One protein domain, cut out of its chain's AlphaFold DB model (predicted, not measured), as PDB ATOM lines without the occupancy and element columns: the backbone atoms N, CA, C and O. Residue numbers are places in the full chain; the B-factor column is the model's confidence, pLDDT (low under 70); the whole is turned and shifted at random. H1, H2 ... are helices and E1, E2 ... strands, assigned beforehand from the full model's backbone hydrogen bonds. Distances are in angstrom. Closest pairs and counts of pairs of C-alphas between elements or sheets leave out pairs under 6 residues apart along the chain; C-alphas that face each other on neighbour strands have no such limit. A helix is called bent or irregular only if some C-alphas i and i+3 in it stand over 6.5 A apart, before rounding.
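What this domain is: This is residues 21 to 123 of the 156 residues of an uncharacterized protein of Burkholderia pseudomallei (UniProt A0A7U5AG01). A long two-stranded hairpin, E1 and E2, is widened by a short strand on each side into a twisted four-stranded sheet, with H4 covering part of it along E2 and H1 beside the strands, between H4 and H3. Past one end of the hairpin come H3 and H2, and residues 61 to 67 stick out there, giving an elongated outline of 49 by 28 by 22 A. The printed part has 103 residues, with four named helices and four named strands in the order H1 E1 E2 H2 H3 E3 H4 E4. The sheet runs E3 E2 E1 E4 and is mixed. The class is mixed, helices and strands, and the whole is compact, with a radius of gyration of the C-alphas of 14.1 A.

Where its parts are: E1, residues 35 to 43, is 22.9 A long and begins at C-alpha 35 (48.264, 18.067, 37.156). E2, residues 46 to 53, is 23.8 A long. The short strands are E3, residues 86 to 88, 6.5 A, and E4, residues 120 to 122, 6.4 A, which ends at C-alpha 122 (31.020, 13.722, 35.883). H4, residues 103 to 113, is 15.0 A long, and H1, residues 23 to 31, is 12.3 A and begins at C-alpha 23 (43.308, 29.640, 40.998). H3, residues 70 to 79, is 14.0 A long and irregular, with C-alphas 74 and 77 7.6 A apart. H2, residues 56 to 62, is 10.1 A long.

How they stand to each other: E1 and E2 form an antiparallel hairpin at 161 degrees, with N 41 and O 48 within hydrogen-bond range at 2.8 A. Edge strand E3 is antiparallel to E2, N 86 and O 51 at 2.8 A. Edge strand E4 is parallel to E1, N 40 and O 120 at 2.7 A. E3, H4 and E4 form a split strand-helix-strand unit, two strands running the same way with E2 and E1 between them, and its crossover is right-handed. The sheet and H1 and H4 on one face make two layers. H4 is over E2 at a height over the sheet of 10.4 A and runs along the strands, at 26 degrees to E2 on the local plane. H1 touches H4, the closest C-alphas being those of Glu 27 and Ala 113, 5.1 A apart. H1 also touches H3, about perpendicular at 74 degrees, with C-alphas of Asp 25 and Ile 75 closest at 6.9 A. H3 only grazes the sheet, with residues 75 to 79. H2 is not on the sheet; it is close to H3 but not clearly touching, with C-alphas of Lys 56 and Leu 79 closest at 4.8 A. Every O i to N i+4 pair is within hydrogen-bond range in H1, H2 and H4, and 3 of 6 are in H3.

The domain as a whole: The C-alphas farthest apart, those of Pro 44 and Gly 65, are 49.2 A apart. The printed part has no cut. The link from E3 to H4, residues 89 to 102, is long. The mean pLDDT of the printed part is 84.7, with residue 113 and residues 115 to 117 under 70.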
ATOM      1  N   ILE A  21      42.273  24.262  46.798       92.25
ATOM      2  CA  ILE A  21      43.297  24.999  46.048       92.25
ATOM      3  C   ILE A  21      42.742  26.313  45.520       92.25
ATOM      4  O   ILE A  21      41.528  26.471  45.330       92.25
ATOM      5  N   LEU A  22      43.640  27.269  45.291       91.69
ATOM      6  CA  LEU A  22      43.314  28.527  44.639       91.69
ATOM      7  C   LEU A  22      43.660  28.484  43.152       91.69
ATOM      8  O   LEU A  22      44.437  27.663  42.683       91.69
ATOM      9  N   GLU A  23      43.099  29.446  42.431       88.62
ATOM     10  CA  GLU A  23      43.308  29.640  40.998       88.62
ATOM     11  C   GLU A  23      44.787  29.790  40.621       88.62
ATOM     12  O   GLU A  23      45.245  29.105  39.719       88.62
ATOM     13  N   GLY A  24      45.552  30.592  41.371       88.06
ATOM     14  CA  GLY A  24      46.985  30.766  41.108       88.06
ATOM     15  C   GLY A  24      47.819  29.507  41.373       88.06
ATOM     16  O   GLY A  24      48.800  29.272  40.675       88.06
ATOM     17  N   ASP A  25      47.418  28.674  42.338       88.69
ATOM     18  CA  ASP A  25      48.114  27.410  42.616       88.69
ATOM     19  C   ASP A  25      47.834  26.396  41.499       88.69
ATOM     20  O   ASP A  25      48.737  25.693  41.044       88.69
ATOM     21  N   LEU A  26      46.585  26.362  41.018       88.56
ATOM     22  CA  LEU A  26      46.176  25.531  39.889       88.56
ATOM     23  C   LEU A  26      46.873  25.965  38.589       88.56
ATOM     24  O   LEU A  26      47.362  25.112  37.856       88.56
ATOM     25  N   GLU A  27      46.967  27.269  38.326       88.06
ATOM     26  CA  GLU A  27      47.677  27.830  37.167       88.06
ATOM     27  C   GLU A  27      49.177  27.500  37.210       88.06
ATOM     28  O   GLU A  27      49.767  27.076  36.214       88.06
ATOM     29  N   LEU A  28      49.807  27.625  38.380       88.06
ATOM     30  CA  LEU A  28      51.214  27.266  38.547       88.06
ATOM     31  C   LEU A  28      51.434  25.765  38.302       88.06
ATOM     32  O   LEU A  28      52.358  25.377  37.586       88.06
ATOM     33  N   ALA A  29      50.555  24.923  38.841       88.25
ATOM     34  CA  ALA A  29      50.592  23.483  38.623       88.25
ATOM     35  C   ALA A  29      50.387  23.102  37.142       88.25
ATOM     36  O   ALA A  29      51.053  22.193  36.637       88.25
ATOM     37  N   ALA A  30      49.519  23.828  36.432       86.25
ATOM     38  CA  ALA A  30      49.300  23.696  34.994       86.25
ATOM     39  C   ALA A  30      50.570  23.983  34.197       86.25
ATOM     40  O   ALA A  30      51.008  23.172  33.380       86.25
ATOM     41  N   LYS A  31      51.184  25.133  34.481       86.12
ATOM     42  CA  LYS A  31      52.384  25.624  33.802       86.12
ATOM     43  C   LYS A  31      53.552  24.647  33.912       86.12
ATOM     44  O   LYS A  31      54.343  24.528  32.980       86.12
ATOM     45  N   HIS A  32      53.647  23.943  35.037       85.50
ATOM     46  CA  HIS A  32      54.676  22.937  35.286       85.50
ATOM     47  C   HIS A  32      54.245  21.504  34.942       85.50
ATOM     48  O   HIS A  32      55.020  20.576  35.168       85.50
ATOM     49  N   GLN A  33      53.052  21.318  34.360       83.81
ATOM     50  CA  GLN A  33      52.519  20.022  33.922       83.81
ATOM     51  C   GLN A  33      52.553  18.954  35.027       83.81
ATOM     52  O   GLN A  33      52.957  17.811  34.797       83.81
ATOM     53  N   ILE A  34      52.156  19.342  36.243       87.62
ATOM     54  CA  ILE A  34      52.086  18.444  37.409       87.62
ATOM     55  C   ILE A  34      50.649  18.040  37.773       87.62
ATOM     56  O   ILE A  34      50.431  17.356  38.768       87.62
ATOM     57  N   ILE A  35      49.656  18.504  37.009       87.81
ATOM     58  CA  ILE A  35      48.264  18.067  37.156       87.81
ATOM     59  C   ILE A  35      48.129  16.741  36.424       87.81
ATOM     60  O   ILE A  35      48.313  16.677  35.212       87.81
ATOM     61  N   GLU A  36      47.803  15.699  37.173       87.19
ATOM     62  CA  GLU A  36      47.650  14.348  36.649       87.19
ATOM     63  C   GLU A  36      46.232  14.122  36.132       87.19
ATOM     64  O   GLU A  36      46.031  13.533  35.070       87.19
ATOM     65  N   LYS A  37      45.238  14.640  36.861       88.19
ATOM     66  CA  LYS A  37      43.834  14.453  36.517       88.19
ATOM     67  C   LYS A  37      43.010  15.682  36.846       88.19
ATOM     68  O   LYS A  37      43.080  16.220  37.948       88.19
ATOM     69  N   LEU A  38      42.176  16.096  35.896       88.75
ATOM     70  CA  LEU A  38      41.192  17.151  36.097       88.75
ATOM     71  C   LEU A  38      39.784  16.582  35.940       88.75
ATOM     72  O   LEU A  38      39.445  16.011  34.901       88.75
ATOM     73  N   LYS A  39      38.951  16.766  36.964       89.50
ATOM     74  CA  LYS A  39      37.543  16.373  36.964       89.50
ATOM     75  C   LYS A  39      36.664  17.615  37.014       89.50
ATOM     76  O   LYS A  39      36.821  18.489  37.867       89.50
ATOM     77  N   VAL A  40      35.705  17.670  36.107       89.44
ATOM     78  CA  VAL A  40      34.648  18.668  36.053       89.44
ATOM     79  C   VAL A  40      33.362  18.018  36.517       89.44
ATOM     80  O   VAL A  40      32.941  16.982  36.010       89.44
ATOM     81  N   MET A  41      32.712  18.664  37.466       89.06
ATOM     82  CA  MET A  41      31.561  18.130  38.161       89.06
ATOM     83  C   MET A  41      30.347  18.974  37.801       89.06
ATOM     84  O   MET A  41      30.295  20.156  38.136       89.06
ATOM     85  N   GLU A  42      29.388  18.391  37.089       86.25
ATOM     86  CA  GLU A  42      28.136  19.052  36.728       86.25
ATOM     87  C   GLU A  42      27.100  18.872  37.835       86.25
ATOM     88  O   GLU A  42      26.790  17.756  38.264       86.25
ATOM     89  N   THR A  43      26.531  19.996  38.249       85.56
ATOM     90  CA  THR A  43      25.534  20.113  39.310       85.56
ATOM     91  C   THR A  43      24.328  20.907  38.809       85.56
ATOM     92  O   THR A  43      24.449  21.674  37.849       85.56
ATOM     93  N   PRO A  44      23.165  20.830  39.479       82.38
ATOM     94  CA  PRO A  44      21.977  21.590  39.073       82.38
ATOM     95  C   PRO A  44      22.169  23.116  39.043       82.38
ATOM     96  O   PRO A  44      21.386  23.827  38.412       82.38
ATOM     97  N   ILE A  45      23.184  23.638  39.743       82.81
ATOM     98  CA  ILE A  45      23.466  25.078  39.841       82.81
ATOM     99  C   ILE A  45      24.669  25.535  39.000       82.81
ATOM    100  O   ILE A  45      24.942  26.738  38.952       82.81
ATOM    101  N   GLY A  46      25.372  24.611  38.340       86.81
ATOM    102  CA  GLY A  46      26.559  24.900  37.539       86.81
ATOM    103  C   GLY A  46      27.605  23.787  37.596       86.81
ATOM    104  O   GLY A  46      27.290  22.636  37.877       86.81
ATOM    105  N   PHE A  47      28.862  24.142  37.365       88.56
ATOM    106  CA  PHE A  47      29.994  23.225  37.291       88.56
ATOM    107  C   PHE A  47      31.038  23.575  38.344       88.56
ATOM    108  O   PHE A  47      31.265  24.755  38.598       88.56
ATOM    109  N   TYR A  48      31.713  22.594  38.922       90.38
ATOM    110  CA  TYR A  48      32.892  22.835  39.753       90.38
ATOM    111  C   TYR A  48      34.045  21.915  39.353       90.38
ATOM    112  O   TYR A  48      33.850  20.967  38.596       90.38
ATOM    113  N   VAL A  49      35.253  22.231  39.818       90.31
ATOM    114  CA  VAL A  49      36.486  21.557  39.390       90.31
ATOM    115  C   VAL A  49      37.165  20.885  40.573       90.31
ATOM    116  O   VAL A  49      37.271  21.476  41.653       90.31
ATOM    117  N   ILE A  50      37.638  19.667  40.335       91.12
ATOM    118  CA  ILE A  50      38.549  18.922  41.198       91.12
ATOM    119  C   ILE A  50      39.820  18.637  40.395       91.12
ATOM    120  O   ILE A  50      39.740  18.224  39.237       91.12
ATOM    121  N   ALA A  51      40.980  18.846  41.008       90.94
ATOM    122  CA  ALA A  51      42.276  18.490  40.447       90.94
ATOM    123  C   ALA A  51      42.967  17.436  41.318       90.94
ATOM    124  O   ALA A  51      42.876  17.479  42.545       90.94
ATOM    125  N   GLU A  52      43.678  16.519  40.680       90.88
ATOM    126  CA  GLU A  52      44.639  15.615  41.309       90.88
ATOM    127  C   GLU A  52      46.019  15.916  40.723       90.88
ATOM    128  O   GLU A  52      46.165  16.167  39.520       90.88
ATOM    129  N   PHE A  53      47.028  15.917  41.586       89.94
ATOM    130  CA  PHE A  53      48.395  16.264  41.224       89.94
ATOM    131  C   PHE A  53      49.294  15.037  41.280       89.94
ATOM    132  O   PHE A  53      49.054  14.112  42.056       89.94
ATOM    133  N   SER A  54      50.345  15.076  40.467       86.81
ATOM    134  CA  SER A  54      51.372  14.046  40.426       86.81
ATOM    135  C   SER A  54      52.094  13.906  41.762       86.81
ATOM    136  O   SER A  54      52.219  14.860  42.531       86.81
ATOM    137  N   ASP A  55      52.651  12.722  42.000       87.00
ATOM    138  CA  ASP A  55      53.509  12.495  43.155       87.00
ATOM    139  C   ASP A  55      54.786  13.354  43.099       87.00
ATOM    140  O   ASP A  55      55.422  13.538  42.051       87.00
ATOM    141  N   LYS A  56      55.203  13.827  44.273       85.75
ATOM    142  CA  LYS A  56      56.468  14.516  44.513       85.75
ATOM    143  C   LYS A  56      57.663  13.747  43.952       85.75
ATOM    144  O   LYS A  56      58.581  14.378  43.428       85.75
ATOM    145  N   SER A  57      57.661  12.418  44.039       84.50
ATOM    146  CA  SER A  57      58.750  11.566  43.542       84.50
ATOM    147  C   SER A  57      58.994  11.770  42.045       84.50
ATOM    148  O   SER A  57      60.126  12.032  41.643       84.50
ATOM    149  N   HIS A  58      57.930  11.783  41.235       82.81
ATOM    150  CA  HIS A  58      58.031  12.008  39.789       82.81
ATOM    151  C   HIS A  58      58.630  13.376  39.450       82.81
ATOM    152  O   HIS A  58      59.404  13.510  38.503       82.81
ATOM    153  N   VAL A  59      58.289  14.405  40.227       82.50
ATOM    154  CA  VAL A  59      58.832  15.754  40.026       82.50
ATOM    155  C   VAL A  59      60.307  15.817  40.424       82.50
ATOM    156  O   VAL A  59      61.120  16.396  39.702       82.50
ATOM    157  N   LEU A  60      60.674  15.195  41.546       84.81
ATOM    158  CA  LEU A  60      62.058  15.141  42.022       84.81
ATOM    159  C   LEU A  60      62.975  14.386  41.058       84.81
ATOM    160  O   LEU A  60      64.104  14.817  40.834       84.81
ATOM    161  N   GLU A  61      62.498  13.290  40.469       85.00
ATOM    162  CA  GLU A  61      63.255  12.528  39.475       85.00
ATOM    163  C   GLU A  61      63.543  13.351  38.217       85.00
ATOM    164  O   GLU A  61      64.680  13.343  37.742       85.00
ATOM    165  N   ARG A  62      62.569  14.133  37.726       82.00
ATOM    166  CA  ARG A  62      62.765  15.030  36.570       82.00
ATOM    167  C   ARG A  62      63.821  16.110  36.814       82.00
ATOM    168  O   ARG A  62      64.486  16.523  35.872       82.00
ATOM    169  N   HIS A  63      63.968  16.568  38.056       81.31
ATOM    170  CA  HIS A  63      64.890  17.647  38.437       81.31
ATOM    171  C   HIS A  63      66.135  17.153  39.191       81.31
ATOM    172  O   HIS A  63      66.851  17.930  39.836       81.31
ATOM    173  N   LYS A  64      66.423  15.850  39.124       82.00
ATOM    174  CA  LYS A  64      67.576  15.260  39.800       82.00
ATOM    175  C   LYS A  64      68.876  15.839  39.228       82.00
ATOM    176  O   LYS A  64      69.158  15.716  38.044       82.00
ATOM    177  N   GLY A  65      69.685  16.454  40.092       79.06
ATOM    178  CA  GLY A  65      70.992  17.018  39.728       79.06
ATOM    179  C   GLY A  65      70.983  18.486  39.283       79.06
ATOM    180  O   GLY A  65      72.053  19.079  39.202       79.06
ATOM    181  N   THR A  66      69.816  19.103  39.072       80.12
ATOM    182  CA  THR A  66      69.697  20.536  38.725       80.12
ATOM    183  C   THR A  66      69.284  21.421  39.902       80.12
ATOM    184  O   THR A  66      69.214  22.638  39.765       80.12
ATOM    185  N   GLY A  67      69.004  20.813  41.058       78.12
ATOM    186  CA  GLY A  67      68.397  21.494  42.199       78.12
ATOM    187  C   GLY A  67      66.877  21.604  42.069       78.12
ATOM    188  O   GLY A  67      66.300  21.396  41.000       78.12
ATOM    189  N   LEU A  68      66.229  21.890  43.198       82.75
ATOM    190  CA  LEU A  68      64.781  22.047  43.290       82.75
ATOM    191  C   LEU A  68      64.370  23.455  42.836       82.75
ATOM    192  O   LEU A  68      64.872  24.423  43.404       82.75
ATOM    193  N   PRO A  69      63.459  23.588  41.857       83.44
ATOM    194  CA  PRO A  69      62.971  24.895  41.426       83.44
ATOM    195  C   PRO A  69      62.170  25.623  42.514       83.44
ATOM    196  O   PRO A  69      61.453  24.987  43.280       83.44
ATOM    197  N   ASP A  70      62.171  26.958  42.512       85.19
ATOM    198  CA  ASP A  70      61.438  27.763  43.508       85.19
ATOM    199  C   ASP A  70      59.928  27.476  43.538       85.19
ATOM    200  O   ASP A  70      59.311  27.419  44.604       85.19
ATOM    201  N   TRP A  71      59.326  27.226  42.369       85.44
ATOM    202  CA  TRP A  71      57.903  26.885  42.258       85.44
ATOM    203  C   TRP A  71      57.544  25.608  43.020       85.44
ATOM    204  O   TRP A  71      56.406  25.459  43.465       85.44
ATOM    205  N   PHE A  72      58.507  24.702  43.215       86.12
ATOM    206  CA  PHE A  72      58.291  23.452  43.928       86.12
ATOM    207  C   PHE A  72      57.865  23.702  45.371       86.12
ATOM    208  O   PHE A  72      56.973  23.020  45.858       86.12
ATOM    209  N   TYR A  73      58.436  24.702  46.046       84.12
ATOM    210  CA  TYR A  73      58.063  25.027  47.427       84.12
ATOM    211  C   TYR A  73      56.636  25.566  47.533       84.12
ATOM    212  O   TYR A  73      55.973  25.343  48.544       84.12
ATOM    213  N   ILE A  74      56.149  26.228  46.481       84.44
ATOM    214  CA  ILE A  74      54.794  26.786  46.427       84.44
ATOM    215  C   ILE A  74      53.761  25.657  46.357       84.44
ATOM    216  O   ILE A  74      52.743  25.705  47.043       84.44
ATOM    217  N   ILE A  75      54.045  24.614  45.573       87.00
ATOM    218  CA  ILE A  75      53.114  23.500  45.331       87.00
ATOM    219  C   ILE A  75      53.510  22.197  46.037       87.00
ATOM    220  O   ILE A  75      52.875  21.166  45.831       87.00
ATOM    221  N   ALA A  76      54.517  22.232  46.915       85.75
ATOM    222  CA  ALA A  76      55.014  21.065  47.645       85.75
ATOM    223  C   ALA A  76      53.903  20.368  48.434       85.75
ATOM    224  O   ALA A  76      53.866  19.141  48.482       85.75
ATOM    225  N   GLN A  77      52.978  21.138  49.014       85.62
ATOM    226  CA  GLN A  77      51.816  20.592  49.713       85.62
ATOM    227  C   GLN A  77      50.910  19.785  48.774       85.62
ATOM    228  O   GLN A  77      50.404  18.739  49.170       85.62
ATOM    229  N   LEU A  78      50.723  20.254  47.537       86.56
ATOM    230  CA  LEU A  78      49.875  19.591  46.545       86.56
ATOM    231  C   LEU A  78      50.489  18.262  46.101       86.56
ATOM    232  O   LEU A  78      49.783  17.267  45.990       86.56
ATOM    233  N   LEU A  79      51.812  18.249  45.925       86.75
ATOM    234  CA  LEU A  79      52.591  17.073  45.529       86.75
ATOM    235  C   LEU A  79      52.786  16.051  46.663       86.75
ATOM    236  O   LEU A  79      53.148  14.909  46.404       86.75
ATOM    237  N   SER A  80      52.610  16.458  47.926       85.06
ATOM    238  CA  SER A  80      52.859  15.593  49.093       85.06
ATOM    239  C   SER A  80      51.721  14.614  49.382       85.06
ATOM    240  O   SER A  80      51.913  13.676  50.153       85.06
ATOM    241  N   GLU A  81      50.544  14.825  48.793       86.25
ATOM    242  CA  GLU A  81      49.369  13.973  48.980       86.25
ATOM    243  C   GLU A  81      48.907  13.409  47.623       86.25
ATOM    244  O   GLU A  81      47.948  13.921  47.035       86.25
ATOM    245  N   PRO A  82      49.595  12.375  47.097       81.38
ATOM    246  CA  PRO A  82      49.260  11.788  45.804       81.38
ATOM    247  C   PRO A  82      47.860  11.163  45.825       81.38
ATOM    248  O   PRO A  82      47.447  10.551  46.812       81.38
ATOM    249  N   GLY A  83      47.113  11.331  44.731       82.38
ATOM    250  CA  GLY A  83      45.740  10.830  44.597       82.38
ATOM    251  C   GLY A  83      44.695  11.576  45.437       82.38
ATOM    252  O   GLY A  83      43.524  11.193  45.444       82.38
ATOM    253  N   LYS A  84      45.082  12.646  46.147       88.88
ATOM    254  CA  LYS A  84      44.129  13.504  46.851       88.88
ATOM    255  C   LYS A  84      43.362  14.374  45.860       88.88
ATOM    256  O   LYS A  84      43.945  15.039  45.008       88.88
ATOM    257  N   GLU A  85      42.047  14.428  46.042       90.12
ATOM    258  CA  GLU A  85      41.162  15.327  45.309       90.12
ATOM    259  C   GLU A  85      41.214  16.744  45.899       90.12
ATOM    260  O   GLU A  85      40.843  16.967  47.055       90.12
ATOM    261  N   TRP A  86      41.636  17.716  45.093       91.44
ATOM    262  CA  TRP A  86      41.701  19.123  45.472       91.44
ATOM    263  C   TRP A  86      40.594  19.934  44.804       91.44
ATOM    264  O   TRP A  86      40.531  20.052  43.581       91.44
ATOM    265  N   TYR A  87      39.735  20.548  45.609       92.12
ATOM    266  CA  TYR A  87      38.658  21.409  45.143       92.12
ATOM    267  C   TYR A  87      39.183  22.789  44.763       92.12
ATOM    268  O   TYR A  87      39.809  23.474  45.577       92.12
ATOM    269  N   LEU A  88      38.856  23.254  43.558       91.88
ATOM    270  CA  LEU A  88      39.083  24.650  43.200       91.88
ATOM    271  C   LEU A  88      38.134  25.536  44.006       91.88
ATOM    272  O   LEU A  88      36.914  25.428  43.883       91.88
ATOM    273  N   THR A  89      38.685  26.436  44.811       92.38
ATOM    274  CA  THR A  89      37.931  27.339  45.690       92.38
ATOM    275  C   THR A  89      38.312  28.795  45.442       92.38
ATOM    276  O   THR A  89      39.120  29.119  44.570       92.38
ATOM    277  N   THR A  90      37.708  29.714  46.197       88.94
ATOM    278  CA  THR A  90      38.097  31.130  46.171       88.94
ATOM    279  C   THR A  90      38.771  31.507  47.481       88.94
ATOM    280  O   THR A  90      38.498  30.924  48.525       88.94
ATOM    281  N   ARG A  91      39.584  32.571  47.483       86.88
ATOM    282  CA  ARG A  91      40.167  33.093  48.735       86.88
ATOM    283  C   ARG A  91      39.117  33.446  49.797       86.88
ATOM    284  O   ARG A  91      39.425  33.391  50.979       86.88
ATOM    285  N   ARG A  92      37.902  33.823  49.376       85.94
ATOM    286  CA  ARG A  92      36.809  34.240  50.271       85.94
ATOM    287  C   ARG A  92      36.088  33.064  50.926       85.94
ATOM    288  O   ARG A  92      35.505  33.244  51.989       85.94
ATOM    289  N   ASP A  93      36.087  31.901  50.283       84.62
ATOM    290  CA  ASP A  93      35.439  30.698  50.794       84.62
ATOM    291  C   ASP A  93      36.186  29.457  50.299       84.62
ATOM    292  O   ASP A  93      36.179  29.162  49.103       84.62
ATOM    293  N   ARG A  94      36.846  28.773  51.240       87.38
ATOM    294  CA  ARG A  94      37.602  27.528  51.026       87.38
ATOM    295  C   ARG A  94      36.830  26.278  51.452       87.38
ATOM    296  O   ARG A  94      37.330  25.167  51.336       87.38
ATOM    297  N   THR A  95      35.624  26.456  51.985       85.81
ATOM    298  CA  THR A  95      34.761  25.351  52.437       85.81
ATOM    299  C   THR A  95      33.764  24.920  51.368       85.81
ATOM    300  O   THR A  95      33.086  23.910  51.519       85.81
ATOM    301  N   VAL A  96      33.676  25.687  50.281       86.44
ATOM    302  CA  VAL A  96      32.763  25.454  49.165       86.44
ATOM    303  C   VAL A  96      33.545  25.609  47.860       86.44
ATOM    304  O   VAL A  96      34.280  26.593  47.713       86.44
ATOM    305  N   PRO A  97      33.388  24.693  46.891       89.75
ATOM    306  CA  PRO A  97      34.060  24.814  45.609       89.75
ATOM    307  C   PRO A  97      33.533  26.010  44.801       89.75
ATOM    308  O   PRO A  97      32.372  26.417  44.896       89.75
ATOM    309  N   LYS A  98      34.405  26.579  43.968       89.88
ATOM    310  CA  LYS A  98      34.082  27.643  43.015       89.88
ATOM    311  C   LYS A  98      33.158  27.067  41.943       89.88
ATOM    312  O   LYS A  98      33.577  26.256  41.121       89.88
ATOM    313  N   VAL A  99      31.902  27.511  41.948       88.81
ATOM    314  CA  VAL A  99      30.900  27.091  40.961       88.81
ATOM    315  C   VAL A  99      30.885  28.046  39.768       88.81
ATOM    316  O   VAL A  99      30.675  29.255  39.903       88.81
ATOM    317  N   PHE A 100      31.050  27.486  38.580       87.12
ATOM    318  CA  PHE A 100      30.896  28.137  37.289       87.12
ATOM    319  C   PHE A 100      29.462  27.943  36.802       87.12
ATOM    320  O   PHE A 100      28.962  26.827  36.742       87.12
ATOM    321  N   LYS A 101      28.772  29.026  36.441       83.88
ATOM    322  CA  LYS A 101      27.345  28.970  36.066       83.88
ATOM    323  C   LYS A 101      27.066  28.161  34.799       83.88
ATOM    324  O   LYS A 101      25.952  27.688  34.616       83.88
ATOM    325  N   ASP A 102      28.046  28.083  33.913       82.19
ATOM    326  CA  ASP A 102      27.907  27.492  32.595       82.19
ATOM    327  C   ASP A 102      29.250  26.914  32.133       82.19
ATOM    328  O   ASP A 102      30.319  27.337  32.585       82.19
ATOM    329  N   LEU A 103      29.178  25.929  31.232       80.12
ATOM    330  CA  LEU A 103      30.345  25.224  30.703       80.12
ATOM    331  C   LEU A 103      31.256  26.164  29.900       80.12
ATOM    332  O   LEU A 103      32.458  25.941  29.844       80.12
ATOM    333  N   LYS A 104      30.705  27.231  29.303       82.31
ATOM    334  CA  LYS A 104      31.491  28.215  28.550       82.31
ATOM    335  C   LYS A 104      32.455  28.949  29.475       82.31
ATOM    336  O   LYS A 104      33.642  28.966  29.197       82.31
ATOM    337  N   ARG A 105      31.976  29.487  30.600       82.75
ATOM    338  CA  ARG A 105      32.823  30.144  31.611       82.75
ATOM    339  C   ARG A 105      33.892  29.213  32.156       82.75
ATOM    340  O   ARG A 105      34.998  29.666  32.413       82.75
ATOM    341  N   LEU A 106      33.547  27.944  32.366       82.94
ATOM    342  CA  LEU A 106      34.521  26.952  32.793       82.94
ATOM    343  C   LEU A 106      35.572  26.714  31.706       82.94
ATOM    344  O   LEU A 106      36.753  26.741  32.005       82.94
ATOM    345  N   ASN A 107      35.155  26.501  30.460       81.50
ATOM    346  CA  ASN A 107      36.063  26.245  29.348       81.50
ATOM    347  C   ASN A 107      36.965  27.451  29.055       81.50
ATOM    348  O   ASN A 107      38.154  27.274  28.844       81.50
ATOM    349  N   ASP A 108      36.422  28.670  29.090       82.00
ATOM    350  CA  ASP A 108      37.200  29.905  28.956       82.00
ATOM    351  C   ASP A 108      38.252  29.981  30.079       82.00
ATOM    352  O   ASP A 108      39.428  30.207  29.812       82.00
ATOM    353  N   HIS A 109      37.849  29.685  31.321       79.50
ATOM    354  CA  HIS A 109      38.746  29.675  32.475       79.50
ATOM    355  C   HIS A 109      39.831  28.595  32.384       79.50
ATOM    356  O   HIS A 109      40.995  28.872  32.660       79.50
ATOM    357  N   LEU A 110      39.465  27.375  31.988       79.56
ATOM    358  CA  LEU A 110      40.418  26.289  31.806       79.56
ATOM    359  C   LEU A 110      41.354  26.595  30.639       79.56
ATOM    360  O   LEU A 110      42.544  26.455  30.806       79.56
ATOM    361  N   LYS A 111      40.895  27.107  29.498       78.50
ATOM    362  CA  LYS A 111      41.803  27.455  28.390       78.50
ATOM    363  C   LYS A 111      42.829  28.523  28.754       78.50
ATOM    364  O   LYS A 111      43.945  28.475  28.250       78.50
ATOM    365  N   GLU A 112      42.441  29.481  29.589       75.44
ATOM    366  CA  GLU A 112      43.320  30.564  30.023       75.44
ATOM    367  C   GLU A 112      44.311  30.100  31.100       75.44
ATOM    368  O   GLU A 112      45.507  30.346  30.975       75.44
ATOM    369  N   ALA A 113      43.834  29.388  32.127       67.06
ATOM    370  CA  ALA A 113      44.643  29.006  33.290       67.06
ATOM    371  C   ALA A 113      45.246  27.587  33.209       67.06
ATOM    372  O   ALA A 113      46.183  27.261  33.934       67.06
ATOM    373  N   TYR A 114      44.689  26.722  32.363       71.62
ATOM    374  CA  TYR A 114      44.975  25.287  32.252       71.62
ATOM    375  C   TYR A 114      44.797  24.780  30.803       71.62
ATOM    376  O   TYR A 114      43.837  24.056  30.506       71.62
ATOM    377  N   PRO A 115      45.688  25.154  29.870       64.19
ATOM    378  CA  PRO A 115      45.628  24.680  28.494       64.19
ATOM    379  C   PRO A 115      46.006  23.194  28.445       64.19
ATOM    380  O   PRO A 115      47.140  22.831  28.149       64.19
ATOM    381  N   THR A 116      45.051  22.333  28.770       64.62
ATOM    382  CA  THR A 116      45.221  20.883  28.749       64.62
ATOM    383  C   THR A 116      44.106  20.267  27.934       64.62
ATOM    384  O   THR A 116      42.955  20.700  28.003       64.62
ATOM    385  N   ASP A 117      44.458  19.246  27.159       61.88
ATOM    386  CA  ASP A 117      43.582  18.690  26.129       61.88
ATOM    387  C   ASP A 117      42.451  17.807  26.675       61.88
ATOM    388  O   ASP A 117      41.502  17.502  25.951       61.88
ATOM    389  N   SER A 118      42.504  17.402  27.948       71.00
ATOM    390  CA  SER A 118      41.561  16.430  28.508       71.00
ATOM    391  C   SER A 118      41.125  16.743  29.937       71.00
ATOM    392  O   SER A 118      41.942  17.052  30.801       71.00
ATOM    393  N   PHE A 119      39.829  16.570  30.197       81.69
ATOM    394  CA  PHE A 119      39.236  16.525  31.530       81.69
ATOM    395  C   PHE A 119      38.122  15.475  31.564       81.69
ATOM    396  O   PHE A 119      37.497  15.180  30.542       81.69
ATOM    397  N   GLU A 120      37.836  14.932  32.743       84.69
ATOM    398  CA  GLU A 120      36.695  14.038  32.943       84.69
ATOM    399  C   GLU A 120      35.464  14.834  33.369       84.69
ATOM    400  O   GLU A 120      35.508  15.565  34.352       84.69
ATOM    401  N   LEU A 121      34.345  14.686  32.654       84.94
ATOM    402  CA  LEU A 121      33.068  15.292  33.035       84.94
ATOM    403  C   LEU A 121      32.194  14.275  33.775       84.94
ATOM    404  O   LEU A 121      31.722  13.309  33.178       84.94
ATOM    405  N   ILE A 122      31.909  14.535  35.049       84.31
ATOM    406  CA  ILE A 122      31.020  13.722  35.883       84.31
ATOM    407  C   ILE A 122      29.710  14.479  36.094       84.31
ATOM    408  O   ILE A 122      29.706  15.602  36.596       84.31
ATOM    409  N   ARG A 123      28.583  13.861  35.717       82.62
ATOM    410  CA  ARG A 123      27.257  14.499  35.734       82.62
ATOM    411  C   ARG A 123      26.390  14.097  36.919       82.62
ATOM    412  O   ARG A 123      26.570  13.024  37.491       82.62
TER     413      ARG A 123